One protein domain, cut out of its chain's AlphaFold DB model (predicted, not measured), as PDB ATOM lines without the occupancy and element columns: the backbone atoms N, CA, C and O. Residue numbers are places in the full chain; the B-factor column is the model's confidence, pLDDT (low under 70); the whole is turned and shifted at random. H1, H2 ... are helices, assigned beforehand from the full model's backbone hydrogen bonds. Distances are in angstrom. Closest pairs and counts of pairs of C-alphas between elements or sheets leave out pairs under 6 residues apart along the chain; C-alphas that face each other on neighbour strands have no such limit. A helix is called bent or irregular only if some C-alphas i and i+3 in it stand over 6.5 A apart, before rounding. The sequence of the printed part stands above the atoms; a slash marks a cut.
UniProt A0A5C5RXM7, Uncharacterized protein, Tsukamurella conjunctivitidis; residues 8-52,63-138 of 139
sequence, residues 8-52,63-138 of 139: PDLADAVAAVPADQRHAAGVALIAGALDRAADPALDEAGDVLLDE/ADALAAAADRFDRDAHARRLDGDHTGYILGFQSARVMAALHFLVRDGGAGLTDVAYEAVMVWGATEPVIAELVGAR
ATOM      1  N   PRO A   8     209.232 244.484  92.042       76.94
ATOM      2  CA  PRO A   8     208.446 244.395  90.809       76.94
ATOM      3  C   PRO A   8     207.001 243.940  91.060       76.94
ATOM      4  O   PRO A   8     206.073 244.557  90.545       76.94
ATOM      5  N   ASP A   9     206.799 242.947  91.932       86.50
ATOM      6  CA  ASP A   9     205.458 242.443  92.256       86.50
ATOM      7  C   ASP A   9     204.626 243.487  93.017       86.50
ATOM      8  O   ASP A   9     203.409 243.558  92.844       86.50
ATOM      9  N   LEU A  10     205.269 244.332  93.833       90.44
ATOM     10  CA  LEU A  10     204.606 245.454  94.498       90.44
ATOM     11  C   LEU A  10     204.110 246.488  93.480       90.44
ATOM     12  O   LEU A  10     202.968 246.937  93.572       90.44
ATOM     13  N   ALA A  11     204.948 246.848  92.503       91.06
ATOM     14  CA  ALA A  11     204.572 247.789  91.452       91.06
ATOM     15  C   ALA A  11     203.392 247.257  90.625       91.06
ATOM     16  O   ALA A  11     202.437 247.996  90.377       91.06
ATOM     17  N   ASP A  12     203.414 245.971  90.275       92.50
ATOM     18  CA  ASP A  12     202.319 245.313  89.560       92.50
ATOM     19  C   ASP A  12     201.033 245.266  90.401       92.50
ATOM     20  O   ASP A  12     199.941 245.545  89.894       92.50
ATOM     21  N   ALA A  13     201.143 244.971  91.702       93.31
ATOM     22  CA  ALA A  13     200.007 244.972  92.621       93.31
ATOM     23  C   ALA A  13     199.354 246.359  92.721       93.31
ATOM     24  O   ALA A  13     198.134 246.464  92.587       93.31
ATOM     25  N   VAL A  14     200.155 247.420  92.882       94.75
ATOM     26  CA  VAL A  14     199.676 248.813  92.916       94.75
ATOM     27  C   VAL A  14     199.056 249.220  91.578       94.75
ATOM     28  O   VAL A  14     197.963 249.792  91.550       94.75
ATOM     29  N   ALA A  15     199.719 248.916  90.459       94.25
ATOM     30  CA  ALA A  15     199.242 249.266  89.121       94.25
ATOM     31  C   ALA A  15     197.875 248.644  88.820       94.25
ATOM     32  O   ALA A  15     197.040 249.247  88.144       94.25
ATOM     33  N   ALA A  16     197.634 247.455  89.362       94.75
ATOM     34  CA  ALA A  16     196.409 246.717  89.163       94.75
ATOM     35  C   ALA A  16     195.299 247.065  90.185       94.75
ATOM     36  O   ALA A  16     194.273 246.378  90.213       94.75
ATOM     37  N   VAL A  17     195.472 248.107  91.013       95.88
ATOM     38  CA  VAL A  17     194.404 248.702  91.839       95.88
ATOM     39  C   VAL A  17     193.654 249.762  91.011       95.88
ATOM     40  O   VAL A  17     194.278 250.737  90.559       95.88
ATOM     41  N   PRO A  18     192.328 249.609  90.805       95.12
ATOM     42  CA  PRO A  18     191.508 250.582  90.081       95.12
ATOM     43  C   PRO A  18     191.614 251.985  90.679       95.12
ATOM     44  O   PRO A  18     191.681 252.136  91.897       95.12
ATOM     45  N   ALA A  19     191.633 253.020  89.832       93.62
ATOM     46  CA  ALA A  19     191.891 254.399  90.258       93.62
ATOM     47  C   ALA A  19     190.907 254.898  91.334       93.62
ATOM     48  O   ALA A  19     191.313 255.574  92.273       93.62
ATOM     49  N   ASP A  20     189.639 254.507  91.225       93.88
ATOM     50  CA  ASP A  20     188.551 254.799  92.162       93.88
ATOM     51  C   ASP A  20     188.695 254.086  93.519       93.88
ATOM     52  O   ASP A  20     188.113 254.523  94.508       93.88
ATOM     53  N   GLN A  21     189.513 253.034  93.592       95.31
ATOM     54  CA  GLN A  21     189.759 252.251  94.809       95.31
ATOM     55  C   GLN A  21     191.081 252.608  95.497       95.31
ATOM     56  O   GLN A  21     191.316 252.194  96.632       95.31
ATOM     57  N   ARG A  22     191.956 253.392  94.851       95.75
ATOM     58  CA  ARG A  22     193.311 253.656  95.366       95.75
ATOM     59  C   ARG A  22     193.326 254.367  96.709       95.75
ATOM     60  O   ARG A  22     194.164 254.051  97.545       95.75
ATOM     61  N   HIS A  23     192.396 255.295  96.930       97.00
ATOM     62  CA  HIS A  23     192.261 255.966  98.224       97.00
ATOM     63  C   HIS A  23     191.945 254.963  99.336       97.00
ATOM     64  O   HIS A  23     192.638 254.918 100.347       97.00
ATOM     65  N   ALA A  24     190.944 254.104  99.122       96.56
ATOM     66  CA  ALA A  24     190.547 253.084 100.091       96.56
ATOM     67  C   ALA A  24     191.667 252.061 100.350       96.56
ATOM     68  O   ALA A  24     191.917 251.711 101.502       96.56
ATOM     69  N   ALA A  25     192.381 251.638  99.303       96.75
ATOM     70  CA  ALA A  25     193.552 250.774  99.435       96.75
ATOM     71  C   ALA A  25     194.667 251.444 100.260       96.75
ATOM     72  O   ALA A  25     195.239 250.820 101.150       96.75
ATOM     73  N   GLY A  26     194.937 252.731 100.018       97.44
ATOM     74  CA  GLY A  26     195.896 253.503 100.806       97.44
ATOM     75  C   GLY A  26     195.490 253.618 102.279       97.44
ATOM     76  O   GLY A  26     196.326 253.423 103.156       97.44
ATOM     77  N   VAL A  27     194.201 253.846 102.561       97.69
ATOM     78  CA  VAL A  27     193.667 253.854 103.934       97.69
ATOM     79  C   VAL A  27     193.909 252.515 104.636       97.69
ATOM     80  O   VAL A  27     194.355 252.505 105.782       97.69
ATOM     81  N   ALA A  28     193.641 251.392 103.963       97.19
ATOM     82  CA  ALA A  28     193.838 250.057 104.527       97.19
ATOM     83  C   ALA A  28     195.317 249.773 104.844       97.19
ATOM     84  O   ALA A  28     195.642 249.318 105.941       97.19
ATOM     85  N   LEU A  29     196.221 250.134 103.928       97.81
ATOM     86  CA  LEU A  29     197.662 250.008 104.145       97.81
ATOM     87  C   LEU A  29     198.150 250.837 105.334       97.81
ATOM     88  O   LEU A  29     198.933 250.346 106.142       97.81
ATOM     89  N   ILE A  30     197.687 252.080 105.474       97.88
ATOM     90  CA  ILE A  30     198.115 252.935 106.589       97.88
ATOM     91  C   ILE A  30     197.531 252.438 107.915       97.88
ATOM     92  O   ILE A  30     198.233 252.468 108.923       97.88
ATOM     93  N   ALA A  31     196.298 251.921 107.926       97.31
ATOM     94  CA  ALA A  31     195.706 251.319 109.120       97.31
ATOM     95  C   ALA A  31     196.546 250.137 109.627       97.31
ATOM     96  O   ALA A  31     196.931 250.108 110.793       97.31
ATOM     97  N   GLY A  32     196.920 249.212 108.739       96.31
ATOM     98  CA  GLY A  32     197.801 248.113 109.126       96.31
ATOM     99  C   GLY A  32     199.192 248.594 109.568       96.31
ATOM    100  O   GLY A  32     199.804 247.982 110.444       96.31
ATOM    101  N   ALA A  33     199.695 249.689 108.988       97.06
ATOM    102  CA  ALA A  33     201.000 250.236 109.335       97.06
ATOM    103  C   ALA A  33     200.977 250.867 110.737       97.06
ATOM    104  O   ALA A  33     201.919 250.673 111.504       97.06
ATOM    105  N   LEU A  34     199.884 251.554 111.092       96.69
ATOM    106  CA  LEU A  34     199.625 252.058 112.444       96.69
ATOM    107  C   LEU A  34     199.582 250.914 113.458       96.69
ATOM    108  O   LEU A  34     200.310 250.957 114.450       96.69
ATOM    109  N   ASP A  35     198.813 249.860 113.174       95.06
ATOM    110  CA  ASP A  35     198.728 248.676 114.039       95.06
ATOM    111  C   ASP A  35     200.098 248.006 114.217       95.06
ATOM    112  O   ASP A  35     200.444 247.523 115.296       95.06
ATOM    113  N   ARG A  36     200.910 247.984 113.152       93.94
ATOM    114  CA  ARG A  36     202.247 247.386 113.171       93.94
ATOM    115  C   ARG A  36     203.261 248.216 113.950       93.94
ATOM    116  O   ARG A  36     204.131 247.612 114.591       93.94
ATOM    117  N   ALA A  37     203.192 249.542 113.839       94.50
ATOM    118  CA  ALA A  37     204.053 250.473 114.558       94.50
ATOM    119  C   ALA A  37     203.702 250.507 116.051       94.50
ATOM    120  O   ALA A  37     204.609 250.519 116.880       94.50
ATOM    121  N   ALA A  38     202.403 250.461 116.379       92.75
ATOM    122  CA  ALA A  38     201.877 250.455 117.745       92.75
ATOM    123  C   ALA A  38     202.488 251.557 118.641       92.75
ATOM    124  O   ALA A  38     202.727 251.341 119.830       92.75
ATOM    125  N   ASP A  39     202.767 252.727 118.058       94.12
ATOM    126  CA  ASP A  39     203.366 253.874 118.740       94.12
ATOM    127  C   ASP A  39     202.262 254.845 119.200       94.12
ATOM    128  O   ASP A  39     201.587 255.426 118.347       94.12
ATOM    129  N   PRO A  40     202.085 255.072 120.517       92.12
ATOM    130  CA  PRO A  40     201.111 256.035 121.040       92.12
ATOM    131  C   PRO A  40     201.312 257.467 120.525       92.12
ATOM    132  O   PRO A  40     200.386 258.272 120.530       92.12
ATOM    133  N   ALA A  41     202.515 257.818 120.054       92.62
ATOM    134  CA  ALA A  41     202.756 259.119 119.436       92.62
ATOM    135  C   ALA A  41     202.006 259.310 118.100       92.62
ATOM    136  O   ALA A  41     202.006 260.417 117.559       92.62
ATOM    137  N   LEU A  42     201.385 258.252 117.565       95.50
ATOM    138  CA  LEU A  42     200.619 258.257 116.320       95.50
ATOM    139  C   LEU A  42     199.096 258.345 116.530       95.50
ATOM    140  O   LEU A  42     198.361 258.262 115.548       95.50
ATOM    141  N   ASP A  43     198.602 258.554 117.754       93.75
ATOM    142  CA  ASP A  43     197.156 258.639 118.029       93.75
ATOM    143  C   ASP A  43     196.454 259.695 117.145       93.75
ATOM    144  O   ASP A  43     195.433 259.415 116.515       93.75
ATOM    145  N   GLU A  44     197.059 260.879 116.991       92.88
ATOM    146  CA  GLU A  44     196.541 261.943 116.113       92.88
ATOM    147  C   GLU A  44     196.520 261.533 114.628       92.88
ATOM    148  O   GLU A  44     195.649 261.956 113.864       92.88
ATOM    149  N   ALA A  45     197.462 260.687 114.198       95.38
ATOM    150  CA  ALA A  45     197.489 260.152 112.840       95.38
ATOM    151  C   ALA A  45     196.312 259.191 112.598       95.38
ATOM    152  O   ALA A  45     195.740 259.175 111.505       95.38
ATOM    153  N   GLY A  46     195.909 258.444 113.633       94.50
ATOM    154  CA  GLY A  46     194.703 257.619 113.626       94.50
ATOM    155  C   GLY A  46     193.435 258.441 113.384       94.50
ATOM    156  O   GLY A  46     192.620 258.075 112.537       94.50
ATOM    157  N   ASP A  47     193.299 259.593 114.044       95.62
ATOM    158  CA  ASP A  47     192.156 260.495 113.847       95.62
ATOM    159  C   ASP A  47     192.090 261.049 112.416       95.62
ATOM    160  O   ASP A  47     191.026 261.061 111.789       95.62
ATOM    161  N   VAL A  48     193.236 261.454 111.861       97.25
ATOM    162  CA  VAL A  48     193.328 261.912 110.466       97.25
ATOM    163  C   VAL A  48     192.913 260.802 109.498       97.25
ATOM    164  O   VAL A  48     192.136 261.051 108.572       97.25
ATOM    165  N   LEU A  49     193.380 259.571 109.720       96.75
ATOM    166  CA  LEU A  49     193.028 258.424 108.885       96.75
ATOM    167  C   LEU A  49     191.531 258.088 108.962       96.75
ATOM    168  O   LEU A  49     190.911 257.771 107.943       96.75
ATOM    169  N   LEU A  50     190.927 258.172 110.153       96.44
ATOM    170  CA  LEU A  50     189.492 257.950 110.340       96.44
ATOM    171  C   LEU A  50     188.651 258.971 109.571       96.44
ATOM    172  O   LEU A  50     187.627 258.605 108.988       96.44
ATOM    173  N   ASP A  51     189.079 260.228 109.529       97.25
ATOM    174  CA  ASP A  51     188.382 261.256 108.762       97.25
ATOM    175  C   ASP A  51     188.540 261.067 107.255       97.25
ATOM    176  O   ASP A  51     187.548 261.147 106.531       97.25
ATOM    177  N   GLU A  52     189.732 260.708 106.780       96.50
ATOM    178  CA  GLU A  52     189.957 260.357 105.372       96.50
ATOM    179  C   GLU A  52     189.164 259.120 104.932       96.50
ATOM    180  O   GLU A  52     188.734 259.029 103.779       96.50
ATOM    181  N   ALA A  63     198.336 268.195 105.063       95.94
ATOM    182  CA  ALA A  63     199.454 267.571 104.349       95.94
ATOM    183  C   ALA A  63     200.829 268.111 104.785       95.94
ATOM    184  O   ALA A  63     201.734 267.316 105.046       95.94
ATOM    185  N   ASP A  64     200.974 269.432 104.922       97.44
ATOM    186  CA  ASP A  64     202.237 270.062 105.334       97.44
ATOM    187  C   ASP A  64     202.596 269.735 106.792       97.44
ATOM    188  O   ASP A  64     203.758 269.493 107.118       97.44
ATOM    189  N   ALA A  65     201.593 269.670 107.675       97.31
ATOM    190  CA  ALA A  65     201.795 269.289 109.070       97.31
ATOM    191  C   ALA A  65     202.230 267.819 109.197       97.31
ATOM    192  O   ALA A  65     203.117 267.507 109.991       97.31
ATOM    193  N   LEU A  66     201.657 266.928 108.382       97.69
ATOM    194  CA  LEU A  66     202.040 265.516 108.323       97.69
ATOM    195  C   LEU A  66     203.470 265.332 107.800       97.69
ATOM    196  O   LEU A  66     204.223 264.548 108.375       97.69
ATOM    197  N   ALA A  67     203.869 266.088 106.771       98.00
ATOM    198  CA  ALA A  67     205.246 266.080 106.274       98.00
ATOM    199  C   ALA A  67     206.235 266.528 107.364       98.00
ATOM    200  O   ALA A  67     207.205 265.832 107.654       98.00
ATOM    201  N   ALA A  68     205.938 267.638 108.047       98.19
ATOM    202  CA  ALA A  68     206.766 268.123 109.149       98.19
ATOM    203  C   ALA A  68     206.839 267.127 110.323       98.19
ATOM    204  O   ALA A  68     207.870 267.024 110.994       98.19
ATOM    205  N   ALA A  69     205.757 266.390 110.592       97.94
ATOM    206  CA  ALA A  69     205.747 265.336 111.596       97.94
ATOM    207  C   ALA A  69     206.622 264.142 111.182       97.94
ATOM    208  O   ALA A  69     207.417 263.681 112.000       97.94
ATOM    209  N   ALA A  70     206.543 263.692 109.924       98.06
ATOM    210  CA  ALA A  70     207.408 262.638 109.394       98.06
ATOM    211  C   ALA A  70     208.898 263.004 109.539       98.06
ATOM    212  O   ALA A  70     209.671 262.223 110.096       98.06
ATOM    213  N   ASP A  71     209.278 264.230 109.163       98.38
ATOM    214  CA  ASP A  71     210.651 264.738 109.298       98.38
ATOM    215  C   ASP A  71     211.124 264.822 110.754       98.38
ATOM    216  O   ASP A  71     212.313 264.686 111.054       98.38
ATOM    217  N   ARG A  72     210.211 265.106 111.687       98.00
ATOM    218  CA  ARG A  72     210.528 265.090 113.119       98.00
ATOM    219  C   ARG A  72     210.814 263.675 113.606       98.00
ATOM    220  O   ARG A  72     211.868 263.470 114.198       98.00
ATOM    221  N   PHE A  73     209.927 262.720 113.328       97.56
ATOM    222  CA  PHE A  73     210.133 261.325 113.726       97.56
ATOM    223  C   PHE A  73     211.418 260.744 113.132       97.56
ATOM    224  O   PHE A  73     212.153 260.055 113.837       97.56
ATOM    225  N   ASP A  74     211.731 261.060 111.873       97.75
ATOM    226  CA  ASP A  74     212.946 260.580 111.209       97.75
ATOM    227  C   ASP A  74     214.219 261.125 111.883       97.75
ATOM    228  O   ASP A  74     215.138 260.368 112.213       97.75
ATOM    229  N   ARG A  75     214.246 262.431 112.192       98.19
ATOM    230  CA  ARG A  75     215.359 263.051 112.929       98.19
ATOM    231  C   ARG A  75     215.503 262.500 114.343       98.19
ATOM    232  O   ARG A  75     216.626 262.213 114.760       98.19
ATOM    233  N   ASP A  76     214.397 262.328 115.059       97.81
ATOM    234  CA  ASP A  76     214.399 261.782 116.419       97.81
ATOM    235  C   ASP A  76     214.891 260.324 116.420       97.81
ATOM    236  O   ASP A  76     215.702 259.935 117.264       97.81
ATOM    237  N   ALA A  77     214.486 259.522 115.429       97.00
ATOM    238  CA  ALA A  77     215.004 258.173 115.231       97.00
ATOM    239  C   ALA A  77     216.520 258.189 114.990       97.00
ATOM    240  O   ALA A  77     217.261 257.422 115.611       97.00
ATOM    241  N   HIS A  78     217.005 259.078 114.118       97.50
ATOM    242  CA  HIS A  78     218.433 259.189 113.834       97.50
ATOM    243  C   HIS A  78     219.245 259.597 115.068       97.50
ATOM    244  O   HIS A  78     220.312 259.030 115.306       97.50
ATOM    245  N   ALA A  79     218.731 260.517 115.888       98.00
ATOM    246  CA  ALA A  79     219.359 260.889 117.153       98.00
ATOM    247  C   ALA A  79     219.495 259.677 118.092       98.00
ATOM    248  O   ALA A  79     220.596 259.381 118.551       98.00
ATOM    249  N   ARG A  80     218.428 258.884 118.265       97.00
ATOM    250  CA  ARG A  80     218.466 257.646 119.067       97.00
ATOM    251  C   ARG A  80     219.511 256.652 118.568       97.00
ATOM    252  O   ARG A  80     220.218 256.040 119.362       97.00
ATOM    253  N   ARG A  81     219.661 256.523 117.245       97.00
ATOM    254  CA  ARG A  81     220.716 255.688 116.655       97.00
ATOM    255  C   ARG A  81     222.114 256.168 117.048       97.00
ATOM    256  O   ARG A  81     222.962 255.326 117.335       97.00
ATOM    257  N   LEU A  82     222.361 257.479 117.021       97.38
ATOM    258  CA  LEU A  82     223.647 258.067 117.421       97.38
ATOM    259  C   LEU A  82     223.933 257.844 118.912       97.38
ATOM    260  O   LEU A  82     225.083 257.609 119.274       97.38
ATOM    261  N   ASP A  83     222.886 257.811 119.735       96.94
ATOM    262  CA  ASP A  83     222.962 257.513 121.170       96.94
ATOM    263  C   ASP A  83     223.078 256.004 121.483       96.94
ATOM    264  O   ASP A  83     223.194 255.608 122.643       96.94
ATOM    265  N   GLY A  84     223.066 255.138 120.461       97.56
ATOM    266  CA  GLY A  84     223.157 253.681 120.604       97.56
ATOM    267  C   GLY A  84     221.830 252.976 120.915       97.56
ATOM    268  O   GLY A  84     221.809 251.755 121.080       97.56
ATOM    269  N   ASP A  85     220.712 253.703 120.948       97.56
ATOM    270  CA  ASP A  85     219.370 253.140 121.110       97.56
ATOM    271  C   ASP A  85     218.823 252.630 119.766       97.56
ATOM    272  O   ASP A  85     218.086 253.299 119.034       97.56
ATOM    273  N   HIS A  86     219.209 251.403 119.417       96.06
ATOM    274  CA  HIS A  86     218.768 250.753 118.183       96.06
ATOM    275  C   HIS A  86     217.271 250.428 118.167       96.06
ATOM    276  O   HIS A  86     216.645 250.509 117.109       96.06
ATOM    277  N   THR A  87     216.686 250.081 119.314       95.19
ATOM    278  CA  THR A  87     215.252 249.781 119.407       95.19
ATOM    279  C   THR A  87     214.438 251.045 119.163       95.19
ATOM    280  O   THR A  87     213.541 251.049 118.320       95.19
ATOM    281  N   GLY A  88     214.785 252.139 119.839       95.31
ATOM    282  CA  GLY A  88     214.117 253.419 119.654       95.31
ATOM    283  C   GLY A  88     214.348 254.028 118.270       95.31
ATOM    284  O   GLY A  88     213.457 254.727 117.780       95.31
ATOM    285  N   TYR A  89     215.476 253.730 117.611       96.81
ATOM    286  CA  TYR A  89     215.675 254.033 116.189       96.81
ATOM    287  C   TYR A  89     214.668 253.295 115.304       96.81
ATOM    288  O   TYR A  89     214.014 253.934 114.487       96.81
ATOM    289  N   ILE A  90     214.516 251.975 115.464       95.06
ATOM    290  CA  ILE A  90     213.596 251.184 114.630       95.06
ATOM    291  C   ILE A  90     212.157 251.673 114.804       95.06
ATOM    292  O   ILE A  90     211.485 251.931 113.809       95.06
ATOM    293  N   LEU A  91     211.710 251.849 116.050       94.31
ATOM    294  CA  LEU A  91     210.353 252.319 116.336       94.31
ATOM    295  C   LEU A  91     210.122 253.729 115.779       94.31
ATOM    296  O   LEU A  91     209.151 253.955 115.068       94.31
ATOM    297  N   GLY A  92     211.052 254.661 116.021       96.50
ATOM    298  CA  GLY A  92     210.942 256.025 115.496       96.50
ATOM    299  C   GLY A  92     210.957 256.075 113.966       96.50
ATOM    300  O   GLY A  92     210.212 256.847 113.365       96.50
ATOM    301  N   PHE A  93     211.756 255.215 113.329       96.75
ATOM    302  CA  PHE A  93     211.777 255.087 111.878       96.75
ATOM    303  C   PHE A  93     210.428 254.584 111.355       96.75
ATOM    304  O   PHE A  93     209.883 255.189 110.439       96.75
ATOM    305  N   GLN A  94     209.846 253.540 111.956       97.50
ATOM    306  CA  GLN A  94     208.515 253.048 111.580       97.50
ATOM    307  C   GLN A  94     207.449 254.144 111.714       97.50
ATOM    308  O   GLN A  94     206.679 254.349 110.776       97.50
ATOM    309  N   SER A  95     207.460 254.915 112.804       97.94
ATOM    310  CA  SER A  95     206.552 256.053 112.995       97.94
ATOM    311  C   SER A  95     206.725 257.126 111.916       97.94
ATOM    312  O   SER A  95     205.736 257.605 111.358       97.94
ATOM    313  N   ALA A  96     207.965 257.444 111.528       98.31
ATOM    314  CA  ALA A  96     208.234 258.363 110.422       98.31
ATOM    315  C   ALA A  96     207.634 257.868 109.098       98.31
ATOM    316  O   ALA A  96     207.036 258.650 108.357       98.31
ATOM    317  N   ARG A  97     207.746 256.563 108.815       98.44
ATOM    318  CA  ARG A  97     207.196 255.950 107.598       98.44
ATOM    319  C   ARG A  97     205.669 255.950 107.580       98.44
ATOM    320  O   ARG A  97     205.083 256.262 106.547       98.44
ATOM    321  N   VAL A  98     205.018 255.702 108.717       98.38
ATOM    322  CA  VAL A  98     203.555 255.834 108.833       98.38
ATOM    323  C   VAL A  98     203.107 257.266 108.530       98.38
ATOM    324  O   VAL A  98     202.181 257.468 107.743       98.38
ATOM    325  N   MET A  99     203.788 258.269 109.091       98.44
ATOM    326  CA  MET A  99     203.460 259.676 108.836       98.44
ATOM    327  C   MET A  99     203.691 260.074 107.376       98.44
ATOM    328  O   MET A  99     202.875 260.802 106.809       98.44
ATOM    329  N   ALA A 100     204.751 259.567 106.745       98.50
ATOM    330  CA  ALA A 100     205.009 259.773 105.322       98.50
ATOM    331  C   ALA A 100     203.905 259.148 104.450       98.50
ATOM    332  O   ALA A 100     203.361 259.812 103.567       98.50
ATOM    333  N   ALA A 101     203.501 257.907 104.743       98.31
ATOM    334  CA  ALA A 101     202.400 257.244 104.050       98.31
ATOM    335  C   ALA A 101     201.094 258.050 104.169       98.31
ATOM    336  O   ALA A 101     200.411 258.298 103.172       98.31
ATOM    337  N   LEU A 102     200.776 258.526 105.375       98.06
ATOM    338  CA  LEU A 102     199.596 259.352 105.618       98.06
ATOM    339  C   LEU A 102     199.670 260.701 104.891       98.06
ATOM    340  O   LEU A 102     198.674 261.128 104.309       98.06
ATOM    341  N   HIS A 103     200.844 261.336 104.858       98.31
ATOM    342  CA  HIS A 103     201.085 262.538 104.061       98.31
ATOM    343  C   HIS A 103     200.761 262.303 102.579       98.31
ATOM    344  O   HIS A 103     199.991 263.076 102.008       98.31
ATOM    345  N   PHE A 104     201.284 261.237 101.961       98.06
ATOM    346  CA  PHE A 104     201.026 260.943 100.547       98.06
ATOM    347  C   PHE A 104     199.543 260.686 100.266       98.06
ATOM    348  O   PHE A 104     198.997 261.225  99.301       98.06
ATOM    349  N   LEU A 105     198.861 259.924 101.129       97.69
ATOM    350  CA  LEU A 105     197.422 259.700 100.994       97.69
ATOM    351  C   LEU A 105     196.644 261.022 101.054       97.69
ATOM    352  O   LEU A 105     195.834 261.297 100.170       97.69
ATOM    353  N   VAL A 106     196.905 261.843 102.073       97.50
ATOM    354  CA  VAL A 106     196.192 263.104 102.319       97.50
ATOM    355  C   VAL A 106     196.466 264.135 101.225       97.50
ATOM    356  O   VAL A 106     195.550 264.841 100.801       97.50
ATOM    357  N   ARG A 107     197.711 264.220 100.745       97.19
ATOM    358  CA  ARG A 107     198.114 265.150  99.683       97.19
ATOM    359  C   ARG A 107     197.478 264.780  98.344       97.19
ATOM    360  O   ARG A 107     196.923 265.646  97.670       97.19
ATOM    361  N   ASP A 108     197.535 263.497  97.986       94.62
ATOM    362  CA  ASP A 108     197.290 263.046  96.614       94.62
ATOM    363  C   ASP A 108     195.953 262.309  96.432       94.62
ATOM    364  O   ASP A 108     195.580 261.974  95.306       94.62
ATOM    365  N   GLY A 109     195.215 262.034  97.513       91.56
ATOM    366  CA  GLY A 109     193.897 261.386  97.475       91.56
ATOM    367  C   GLY A 109     193.912 259.999  96.828       91.56
ATOM    368  O   GLY A 109     192.987 259.641  96.100       91.56
ATOM    369  N   GLY A 110     195.001 259.249  97.014       90.38
ATOM    370  CA  GLY A 110     195.211 257.928  96.414       90.38
ATOM    371  C   GLY A 110     195.951 257.928  95.070       90.38
ATOM    372  O   GLY A 110     196.349 256.859  94.607       90.38
ATOM    373  N   ALA A 111     196.215 259.083  94.446       93.81
ATOM    374  CA  ALA A 111     197.073 259.119  93.254       93.81
ATOM    375  C   ALA A 111     198.523 258.692  93.571       93.81
ATOM    376  O   ALA A 111     199.147 258.021  92.750       93.81
ATOM    377  N   GLY A 112     199.005 258.985  94.785       92.88
ATOM    378  CA  GLY A 112     200.304 258.563  95.327       92.88
ATOM    379  C   GLY A 112     200.319 257.168  95.970       92.88
ATOM    380  O   GLY A 112     201.106 256.928  96.880       92.88
ATOM    381  N   LEU A 113     199.444 256.235  95.559       96.69
ATOM    382  CA  LEU A 113     199.360 254.895  96.176       96.69
ATOM    383  C   LEU A 113     200.694 254.127  96.141       96.69
ATOM    384  O   LEU A 113     200.971 253.357  97.054       96.69
ATOM    385  N   THR A 114     201.525 254.340  95.119       96.75
ATOM    386  CA  THR A 114     202.864 253.737  95.042       96.75
ATOM    387  C   THR A 114     203.734 254.144  96.229       96.75
ATOM    388  O   THR A 114     204.374 253.286  96.831       96.75
ATOM    389  N   ASP A 115     203.722 255.427  96.593       97.75
ATOM    390  CA  ASP A 115     204.500 255.950  97.716       97.75
ATOM    391  C   ASP A 115     203.936 255.439  99.048       97.75
ATOM    392  O   ASP A 115     204.685 254.958  99.893       97.75
ATOM    393  N   VAL A 116     202.605 255.414  99.199       98.12
ATOM    394  CA  VAL A 116     201.940 254.813 100.372       98.12
ATOM    395  C   VAL A 116     202.336 253.342 100.545       98.12
ATOM    396  O   VAL A 116     202.677 252.913 101.647       98.12
ATOM    397  N   ALA A 117     202.314 252.565  99.461       97.31
ATOM    398  CA  ALA A 117     202.669 251.151  99.481       97.31
ATOM    399  C   ALA A 117     204.154 250.931  99.786       97.31
ATOM    400  O   ALA A 117     204.495 250.013 100.529       97.31
ATOM    401  N   TYR A 118     205.038 251.779  99.260       97.00
ATOM    402  CA  TYR A 118     206.457 251.733  99.594       97.00
ATOM    403  C   TYR A 118     206.693 251.998 101.085       97.00
ATOM    404  O   TYR A 118     207.363 251.208 101.749       97.00
ATOM    405  N   GLU A 119     206.100 253.058 101.633       98.06
ATOM    406  CA  GLU A 119     206.283 253.398 103.045       98.06
ATOM    407  C   GLU A 119     205.684 252.336 103.975       98.06
ATOM    408  O   GLU A 119     206.300 251.976 104.980       98.06
ATOM    409  N   ALA A 120     204.554 251.735 103.594       97.12
ATOM    410  CA  ALA A 120     204.036 250.537 104.244       97.12
ATOM    411  C   ALA A 120     205.100 249.424 104.279       97.12
ATOM    412  O   ALA A 120     205.460 248.944 105.354       97.12
ATOM    413  N   VAL A 121     205.691 249.048 103.141       96.56
ATOM    414  CA  VAL A 121     206.746 248.015 103.104       96.56
ATOM    415  C   VAL A 121     207.895 248.337 104.060       96.56
ATOM    416  O   VAL A 121     208.389 247.431 104.732       96.56
ATOM    417  N   MET A 122     208.281 249.608 104.182       95.81
ATOM    418  CA  MET A 122     209.320 250.036 105.122       95.81
ATOM    419  C   MET A 122     208.919 249.842 106.593       95.81
ATOM    420  O   MET A 122     209.779 249.523 107.413       95.81
ATOM    421  N   VAL A 123     207.631 249.968 106.935       96.44
ATOM    422  CA  VAL A 123     207.107 249.660 108.279       96.44
ATOM    423  C   VAL A 123     207.104 248.154 108.544       96.44
ATOM    424  O   VAL A 123     207.558 247.708 109.603       96.44
ATOM    425  N   TRP A 124     206.610 247.356 107.594       93.19
ATOM    426  CA  TRP A 124     206.499 245.901 107.753       93.19
ATOM    427  C   TRP A 124     207.836 245.164 107.629       93.19
ATOM    428  O   TRP A 124     207.982 244.080 108.195       93.19
ATOM    429  N   GLY A 125     208.797 245.727 106.896       91.81
ATOM    430  CA  GLY A 125     210.057 245.073 106.541       91.81
ATOM    431  C   GLY A 125     209.901 243.952 105.505       91.81
ATOM    432  O   GLY A 125     210.833 243.172 105.313       91.81
ATOM    433  N   ALA A 126     208.733 243.844 104.864       90.56
ATOM    434  CA  ALA A 126     208.396 242.798 103.903       90.56
ATOM    435  C   ALA A 126     207.317 243.277 102.922       90.56
ATOM    436  O   ALA A 126     206.474 244.110 103.260       90.56
ATOM    437  N   THR A 127     207.326 242.723 101.711       92.25
ATOM    438  CA  THR A 127     206.414 243.110 100.620       92.25
ATOM    439  C   THR A 127     205.145 242.274 100.581       92.25
ATOM    440  O   THR A 127     204.087 242.760 100.194       92.25
ATOM    441  N   GLU A 128     205.228 241.030 101.037       91.06
ATOM    442  CA  GLU A 128     204.141 240.062 101.081       91.06
ATOM    443  C   GLU A 128     202.879 240.570 101.805       91.06
ATOM    444  O   GLU A 128     201.806 240.465 101.208       91.06
ATOM    445  N   PRO A 129     202.942 241.144 103.029       91.19
ATOM    446  CA  PRO A 129     201.736 241.633 103.706       91.19
ATOM    447  C   PRO A 129     201.082 242.805 102.965       91.19
ATOM    448  O   PRO A 129     199.860 242.880 102.887       91.19
ATOM    449  N   VAL A 130     201.885 243.680 102.356       94.12
ATOM    450  CA  VAL A 130     201.397 244.845 101.604       94.12
ATOM    451  C   VAL A 130     200.707 244.407 100.313       94.12
ATOM    452  O   VAL A 130     199.611 244.871 100.005       94.12
ATOM    453  N   ILE A 131     201.300 243.462  99.578       93.56
ATOM    454  CA  ILE A 131     200.684 242.886  98.375       93.56
ATOM    455  C   ILE A 131     199.385 242.156  98.733       93.56
ATOM    456  O   ILE A 131     198.395 242.285  98.014       93.56
ATOM    457  N   ALA A 132     199.368 241.405  99.840       90.88
ATOM    458  CA  ALA A 132     198.172 240.702 100.294       90.88
ATOM    459  C   ALA A 132     197.009 241.666 100.573       90.88
ATOM    460  O   ALA A 132     195.893 241.391 100.137       90.88
ATOM    461  N   GLU A 133     197.273 242.808 101.212       91.81
ATOM    462  CA  GLU A 133     196.266 243.845 101.466       91.81
ATOM    463  C   GLU A 133     195.753 244.471 100.156       91.81
ATOM    464  O   GLU A 133     194.546 244.538  99.919       91.81
ATOM    465  N   LEU A 134     196.661 244.839  99.242       92.00
ATOM    466  CA  LEU A 134     196.313 245.427  97.939       92.00
ATOM    467  C   LEU A 134     195.465 244.488  97.066       92.00
ATOM    468  O   LEU A 134     194.564 244.932  96.352       92.00
ATOM    469  N   VAL A 135     195.745 243.183  97.106       85.75
ATOM    470  CA  VAL A 135     194.976 242.169  96.372       85.75
ATOM    471  C   VAL A 135     193.674 241.827  97.100       85.75
ATOM    472  O   VAL A 135     192.659 241.592  96.442       85.75
ATOM    473  N   GLY A 136     193.688 241.800  98.434       70.94
ATOM    474  CA  GLY A 136     192.529 241.534  99.286       70.94
ATOM    475  C   GLY A 136     191.435 242.590  99.153       70.94
ATOM    476  O   GLY A 136     190.261 242.233  99.095       70.94
ATOM    477  N   ALA A 137     191.820 243.857  98.970       59.72
ATOM    478  CA  ALA A 137     190.916 244.983  98.733       59.72
ATOM    479  C   ALA A 137     190.087 244.887  97.429       59.72
ATOM    480  O   ALA A 137     189.205 245.713  97.207       59.72
ATOM    481  N   ARG A 138     190.337 243.890  96.560       52.59
ATOM    482  CA  ARG A 138     189.557 243.647  95.329       52.59
ATOM    483  C   ARG A 138     188.230 242.906  95.533       52.59
ATOM    484  O   ARG A 138     187.490 242.766  94.558       52.59
TER     485      ARG A 138
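Overview. This is residues 8 to 52 and 63 to 138 of the 139 residues of an uncharacterized protein of Tsukamurella conjunctivitidis (UniProt A0A5C5RXM7). The long helix H5 runs through the core of an elongated bundle of helices, with H2, H3 and H6 along it to make a four-helix bundle and H4 folded against it in a helical hairpin. Short H1 and H7 touch each other far from the domain's centre, where H1 packs on residues 113 to 117 of H6 and H7 on residues 25 to 29 of H2. The printed part has 121 residues with seven named helices, H1 to H7 in chain order, and no named strand; the class is all helix, and the packing is mostly aligned. The whole is compact, with a radius of gyration of the C-alphas of 13.9 A and spans of 44 by 28 by 19 A.

Along the chain. Find C-alpha 86 at (218.768, 250.753, 118.183); from there H5, residues 86 to 108, runs 32.8 A to C-alpha 108 at (197.290, 263.046, 96.614). Before it look for H4, residues 63 to 82, 29.1 A long; after it comes H6, residues 113 to 124, 16.3 A. H2 covers residues 19 to 37, 27.5 A, and H3 residues 40 to 52, 19.7 A. Both are irregular: C-alphas 20 and 23 are 7.2 A apart in H2, and C-alphas 41 and 44 are 7.6 A apart in H3. H1, residues 8 to 15, begins at (208.446, 244.395, 90.809), and H7 is residues 128 to 136.

Arrangement. Start at H5. It touches H4 in a hairpin at a shallow tilt of 15 degrees, closest at the C-alphas of Ala 77 and Tyr 89, 4.3 A. It forms another hairpin with H6, closest at the C-alphas of Ala 101 and Val 116, 4.4 A. H2 touches H5, opposite ways at 19 degrees, closest at the C-alphas of Ala 37 and Gln 94, 6.0 A. H2 and H6 run the same way at 17 degrees, the closest C-alphas being those of Ala 33 and Ala 120, 5.9 A. H3 touches H2 through residues 27 to 34 of H2 alone, closest at the C-alphas of Val 27 and Leu 49, 6.8 A. Move on to H7: it touches H1, closest at the C-alphas of Leu 10 and Ile 131, 6.1 A, and only just touches H6, with 3 pairs of C-alphas within 8 A. H4 and H6 are apart. Every O i to N i+4 pair is within hydrogen-bond range in H1, H4, H5, H6 and H7; the counts are 13 of 15 in H2 and 7 of 9 in H3.

Size, cuts and confidence. Look at Asp 20 and Asp 83 for the two C-alphas farthest apart, 45.1 A. Residues 53 to 62 are not printed, and C-alphas 52 and 63 are 12.0 A apart across this cut. The links printed whole are tight. Mean pLDDT of the printed part is 94.6; residues 137 to 138 are under 70.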